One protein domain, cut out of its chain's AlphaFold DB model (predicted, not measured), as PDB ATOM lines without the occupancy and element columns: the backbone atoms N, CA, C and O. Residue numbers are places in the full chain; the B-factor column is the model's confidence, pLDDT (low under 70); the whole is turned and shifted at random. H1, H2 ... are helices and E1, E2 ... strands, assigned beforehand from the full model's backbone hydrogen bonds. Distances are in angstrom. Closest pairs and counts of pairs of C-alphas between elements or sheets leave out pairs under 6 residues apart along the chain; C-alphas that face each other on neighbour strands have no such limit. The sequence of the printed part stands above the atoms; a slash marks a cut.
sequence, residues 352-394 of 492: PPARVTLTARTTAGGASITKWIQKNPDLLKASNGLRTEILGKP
ATOM      1  N   PRO A 352     172.464 209.107 178.532       66.50
ATOM      2  CA  PRO A 352     173.643 209.909 178.856       66.50
ATOM      3  C   PRO A 352     174.932 209.072 178.777       66.50
ATOM      4  O   PRO A 352     174.890 207.854 178.972       66.50
ATOM      5  N   PRO A 353     176.100 209.705 178.555       68.44
ATOM      6  CA  PRO A 353     177.380 209.019 178.682       68.44
ATOM      7  C   PRO A 353     177.567 208.496 180.114       68.44
ATOM      8  O   PRO A 353     177.173 209.148 181.077       68.44
ATOM      9  N   ALA A 354     178.216 207.339 180.270       66.62
ATOM     10  CA  ALA A 354     178.400 206.683 181.574       66.62
ATOM     11  C   ALA A 354     179.185 207.525 182.607       66.62
ATOM     12  O   ALA A 354     179.125 207.261 183.806       66.62
ATOM     13  N   ARG A 355     179.901 208.559 182.154       64.75
ATOM     14  CA  ARG A 355     180.572 209.556 182.994       64.75
ATOM     15  C   ARG A 355     180.066 210.931 182.579       64.75
ATOM     16  O   ARG A 355     180.154 211.286 181.404       64.75
ATOM     17  N   VAL A 356     179.530 211.690 183.530       67.75
ATOM     18  CA  VAL A 356     178.926 213.006 183.293       67.75
ATOM     19  C   VAL A 356     179.699 214.026 184.112       67.75
ATOM     20  O   VAL A 356     179.424 214.282 185.281       67.75
ATOM     21  N   THR A 357     180.719 214.600 183.490       65.00
ATOM     22  CA  THR A 357     181.550 215.619 184.123       65.00
ATOM     23  C   THR A 357     180.765 216.926 184.270       65.00
ATOM     24  O   THR A 357     180.331 217.494 183.265       65.00
ATOM     25  N   LEU A 358     180.642 217.456 185.491       66.38
ATOM     26  CA  LEU A 358     180.055 218.783 185.741       66.38
ATOM     27  C   LEU A 358     180.929 219.936 185.220       66.38
ATOM     28  O   LEU A 358     180.487 221.081 185.210       66.38
ATOM     29  N   THR A 359     182.124 219.645 184.698       61.44
ATOM     30  CA  THR A 359     182.991 220.567 183.944       61.44
ATOM     31  C   THR A 359     182.446 220.937 182.553       61.44
ATOM     32  O   THR A 359     183.206 221.258 181.635       61.44
ATOM     33  N   ALA A 360     181.120 220.940 182.382       60.31
ATOM     34  CA  ALA A 360     180.478 221.609 181.261       60.31
ATOM     35  C   ALA A 360     180.972 223.064 181.214       60.31
ATOM     36  O   ALA A 360     180.903 223.783 182.209       60.31
ATOM     37  N   ARG A 361     181.478 223.508 180.054       64.81
ATOM     38  CA  ARG A 361     182.140 224.822 179.897       64.81
ATOM     39  C   ARG A 361     181.230 226.029 180.186       64.81
ATOM     40  O   ARG A 361     181.709 227.157 180.208       64.81
ATOM     41  N   THR A 362     179.933 225.805 180.394       72.50
ATOM     42  CA  THR A 362     178.942 226.811 180.783       72.50
ATOM     43  C   THR A 362     178.108 226.312 181.964       72.50
ATOM     44  O   THR A 362     177.718 225.143 182.026       72.50
ATOM     45  N   THR A 363     177.766 227.221 182.881       75.81
ATOM     46  CA  THR A 363     176.872 226.952 184.024       75.81
ATOM     47  C   THR A 363     175.500 226.442 183.573       75.81
ATOM     48  O   THR A 363     174.966 225.502 184.157       75.81
ATOM     49  N   ALA A 364     174.972 226.985 182.471       80.56
ATOM     50  CA  ALA A 364     173.744 226.515 181.831       80.56
ATOM     51  C   ALA A 364     173.830 225.047 181.361       80.56
ATOM     52  O   ALA A 364     172.848 224.314 181.465       80.56
ATOM     53  N   GLY A 365     175.000 224.589 180.896       78.50
ATOM     54  CA  GLY A 365     175.234 223.183 180.560       78.50
ATOM     55  C   GLY A 365     175.145 222.274 181.788       78.50
ATOM     56  O   GLY A 365     174.434 221.271 181.756       78.50
ATOM     57  N   GLY A 366     175.786 222.665 182.895       79.19
ATOM     58  CA  GLY A 366     175.696 221.949 184.174       79.19
ATOM     59  C   GLY A 366     174.266 221.881 184.725       79.19
ATOM     60  O   GLY A 366     173.809 220.809 185.116       79.19
ATOM     61  N   ALA A 367     173.525 222.992 184.679       81.62
ATOM     62  CA  ALA A 367     172.124 223.050 185.110       81.62
ATOM     63  C   ALA A 367     171.176 222.231 184.210       81.62
ATOM     64  O   ALA A 367     170.220 221.626 184.694       81.62
ATOM     65  N   SER A 368     171.442 222.174 182.900       82.56
ATOM     66  CA  SER A 368     170.702 221.319 181.963       82.56
ATOM     67  C   SER A 368     170.917 219.832 182.270       82.56
ATOM     68  O   SER A 368     169.959 219.059 182.318       82.56
ATOM     69  N   ILE A 369     172.164 219.448 182.570       79.44
ATOM     70  CA  ILE A 369     172.540 218.093 182.993       79.44
ATOM     71  C   ILE A 369     171.814 217.689 184.283       79.44
ATOM     72  O   ILE A 369     171.152 216.651 184.303       79.44
ATOM     73  N   THR A 370     171.884 218.492 185.349       82.25
ATOM     74  CA  THR A 370     171.247 218.135 186.630       82.25
ATOM     75  C   THR A 370     169.725 218.077 186.513       82.25
ATOM     76  O   THR A 370     169.120 217.124 187.009       82.25
ATOM     77  N   LYS A 371     169.105 219.003 185.769       87.19
ATOM     78  CA  LYS A 371     167.666 218.973 185.458       87.19
ATOM     79  C   LYS A 371     167.262 217.735 184.647       87.19
ATOM     80  O   LYS A 371     166.189 217.180 184.880       87.19
ATOM     81  N   TRP A 372     168.101 217.276 183.713       82.38
ATOM     82  CA  TRP A 372     167.852 216.033 182.976       82.38
ATOM     83  C   TRP A 372     167.943 214.801 183.892       82.38
ATOM     84  O   TRP A 372     167.065 213.941 183.826       82.38
ATOM     85  N   ILE A 373     168.941 214.740 184.783       81.25
ATOM     86  CA  ILE A 373     169.094 213.640 185.753       81.25
ATOM     87  C   ILE A 373     167.872 213.585 186.683       81.25
ATOM     88  O   ILE A 373     167.242 212.538 186.821       81.25
ATOM     89  N   GLN A 374     167.471 214.730 187.249       83.69
ATOM     90  CA  GLN A 374     166.294 214.848 188.119       83.69
ATOM     91  C   GLN A 374     164.979 214.465 187.426       83.69
ATOM     92  O   GLN A 374     164.083 213.938 188.080       83.69
ATOM     93  N   LYS A 375     164.853 214.690 186.109       85.94
ATOM     94  CA  LYS A 375     163.656 214.310 185.338       85.94
ATOM     95  C   LYS A 375     163.475 212.788 185.206       85.94
ATOM     96  O   LYS A 375     162.365 212.348 184.925       85.94
ATOM     97  N   ASN A 376     164.526 211.987 185.398       80.62
ATOM     98  CA  ASN A 376     164.499 210.540 185.164       80.62
ATOM     99  C   ASN A 376     164.968 209.751 186.410       80.62
ATOM    100  O   ASN A 376     165.956 209.013 186.331       80.62
ATOM    101  N   PRO A 377     164.293 209.882 187.571       80.62
ATOM    102  CA  PRO A 377     164.773 209.333 188.843       80.62
ATOM    103  C   PRO A 377     164.891 207.804 188.839       80.62
ATOM    104  O   PRO A 377     165.724 207.244 189.552       80.62
ATOM    105  N   ASP A 378     164.094 207.108 188.030       78.06
ATOM    106  CA  ASP A 378     164.086 205.645 188.007       78.06
ATOM    107  C   ASP A 378     165.312 205.059 187.292       78.06
ATOM    108  O   ASP A 378     165.768 203.981 187.670       78.06
ATOM    109  N   LEU A 379     165.965 205.814 186.394       78.31
ATOM    110  CA  LEU A 379     167.260 205.427 185.812       78.31
ATOM    111  C   LEU A 379     168.394 205.379 186.841       78.31
ATOM    112  O   LEU A 379     169.391 204.701 186.607       78.31
ATOM    113  N   LEU A 380     168.257 206.087 187.966       77.69
ATOM    114  CA  LEU A 380     169.221 206.039 189.068       77.69
ATOM    115  C   LEU A 380     168.968 204.838 189.993       77.69
ATOM    116  O   LEU A 380     169.901 204.331 190.618       77.69
ATOM    117  N   LYS A 381     167.714 204.371 190.065       78.50
ATOM    118  CA  LYS A 381     167.298 203.191 190.842       78.50
ATOM    119  C   LYS A 381     167.521 201.881 190.076       78.50
ATOM    120  O   LYS A 381     167.759 200.849 190.701       78.50
ATOM    121  N   ALA A 382     167.441 201.924 188.746       77.62
ATOM    122  CA  ALA A 382     167.447 200.742 187.900       77.62
ATOM    123  C   ALA A 382     168.756 199.933 187.972       77.62
ATOM    124  O   ALA A 382     169.858 200.473 188.080       77.62
ATOM    125  N   SER A 383     168.645 198.608 187.858       70.31
ATOM    126  CA  SER A 383     169.770 197.662 187.914       70.31
ATOM    127  C   SER A 383     170.635 197.677 186.650       70.31
ATOM    128  O   SER A 383     171.835 197.435 186.728       70.31
ATOM    129  N   ASN A 384     170.036 198.004 185.505       72.50
ATOM    130  CA  ASN A 384     170.704 198.398 184.261       72.50
ATOM    131  C   ASN A 384     170.757 199.930 184.086       72.50
ATOM    132  O   ASN A 384     171.042 200.421 182.994       72.50
ATOM    133  N   GLY A 385     170.439 200.672 185.149       67.75
ATOM    134  CA  GLY A 385     170.410 202.123 185.179       67.75
ATOM    135  C   GLY A 385     171.793 202.744 185.027       67.75
ATOM    136  O   GLY A 385     172.801 202.224 185.514       67.75
ATOM    137  N   LEU A 386     171.841 203.888 184.353       66.44
ATOM    138  CA  LEU A 386     173.079 204.613 184.101       66.44
ATOM    139  C   LEU A 386     173.493 205.346 185.374       66.44
ATOM    140  O   LEU A 386     173.070 206.471 185.633       66.44
ATOM    141  N   ARG A 387     174.364 204.704 186.154       65.06
ATOM    142  CA  ARG A 387     175.085 205.329 187.269       65.06
ATOM    143  C   ARG A 387     176.135 206.290 186.719       65.06
ATOM    144  O   ARG A 387     177.326 205.997 186.740       65.06
ATOM    145  N   THR A 388     175.667 207.413 186.184       63.34
ATOM    146  CA  THR A 388     176.510 208.472 185.636       63.34
ATOM    147  C   THR A 388     177.458 208.973 186.717       63.34
ATOM    148  O   THR A 388     177.003 209.575 187.691       63.34
ATOM    149  N   GLU A 389     178.764 208.748 186.564       62.81
ATOM    150  CA  GLU A 389     179.752 209.331 187.478       62.81
ATOM    151  C   GLU A 389     179.717 210.858 187.347       62.81
ATOM    152  O   GLU A 389     180.178 211.409 186.343       62.81
ATOM    153  N   ILE A 390     179.150 211.534 188.350       65.81
ATOM    154  CA  ILE A 390     179.055 212.995 188.412       65.81
ATOM    155  C   ILE A 390     180.401 213.542 188.900       65.81
ATOM    156  O   ILE A 390     180.622 213.717 190.097       65.81
ATOM    157  N   LEU A 391     181.334 213.752 187.969       60.38
ATOM    158  CA  LEU A 391     182.698 214.179 188.290       60.38
ATOM    159  C   LEU A 391     182.840 215.707 188.255       60.38
ATOM    160  O   LEU A 391     182.590 216.346 187.231       60.38
ATOM    161  N   GLY A 392     183.313 216.274 189.364       61.09
ATOM    162  CA  GLY A 392     183.506 217.711 189.575       61.09
ATOM    163  C   GLY A 392     182.695 218.211 190.769       61.09
ATOM    164  O   GLY A 392     181.644 217.656 191.084       61.09
ATOM    165  N   LYS A 393     183.169 219.260 191.455       60.72
ATOM    166  CA  LYS A 393     182.353 219.908 192.493       60.72
ATOM    167  C   LYS A 393     181.145 220.589 191.829       60.72
ATOM    168  O   LYS A 393     181.327 221.182 190.763       60.72
ATOM    169  N   PRO A 394     179.941 220.548 192.430       56.94
ATOM    170  CA  PRO A 394     178.852 221.410 191.989       56.94
ATOM    171  C   PRO A 394     179.322 222.868 192.067       56.94
ATOM    172  O   PRO A 394     179.946 223.274 193.048       56.94
TER     173      PRO A 394
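What this domain is: This is residues 352 to 394 of the 492 residues of the protein "Cilia- and flagella-associated protein 126" of Heterocephalus glaber (UniProt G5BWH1). The chain makes one open, elongated loop: two very short parallel strands, E1 and E2, side by side on one long side, the helix H1 along the other long side, and the small helix H2 with the turn after it at one end. Few contacts cross the loop, and the turn before H1, around Thr 362, makes its other end. The printed part has 43 residues with two named helices and two named strands, in the order E1, H1, H2, E2; the sheet has the order E1, E2 and is parallel, and the class is mixed, helices and strands. The whole is compact, with a radius of gyration of the C-alphas of 10.4 A, and spans 31 by 17 by 15 A.

How they stand to each other: The first strand, E1, residues 355 to 357, is the parallel neighbour of E2, residues 389 to 391, with 22 degrees between their directions. The C-alphas of Arg 355 and Glu 389 face each other at 4.6 A, and those of Val 356 and Ile 390 at 5.1 A. N 356 and O 389 are 2.9 A apart, and N 391 and O 356 are 3.3 A apart, both within hydrogen-bond range. After E1 a tight link of 5 residues leads to H1, residues 363 to 375. E1 and H1 are near each other, with 5 pairs of C-alphas within 10 A but no pair within 8 A. A tight link of 2 residues leads on to H2, residues 378 to 381. H1 and H2 are apart, but only just, their closest C-alphas being 8.3 A from each other. E1 and H2 are apart, and so are H1 and E2. E1, H1, H2 and E2 form a strand-helix-strand unit, two parallel neighbour strands with helices between them along the chain, and its crossover is right-handed. In H1 every O i to N i+4 pair is within hydrogen-bond range; H2 is too short for such a pair, and its one O i to N i+3 pair is within range.

Where its parts are: E1 begins at C-alpha 355, at (180.572, 209.556, 182.994). H1 has 13 residues and measures 18.3 A from its first to its last C-alpha, beginning at C-alpha 363, at (176.872, 226.952, 184.024). H2 has 4 residues. E2 ends at C-alpha 391, at (182.698, 214.179, 188.290).

The domain as a whole: The two C-alphas farthest apart are those of Thr 362 and Ser 383, 31.4 A. The printed part has no cut and no long link; the link from H2 to E2, 7 residues, is short. The mean pLDDT of the printed part is 72.3, and residues 352 to 361 and 385 to 394 are under 70.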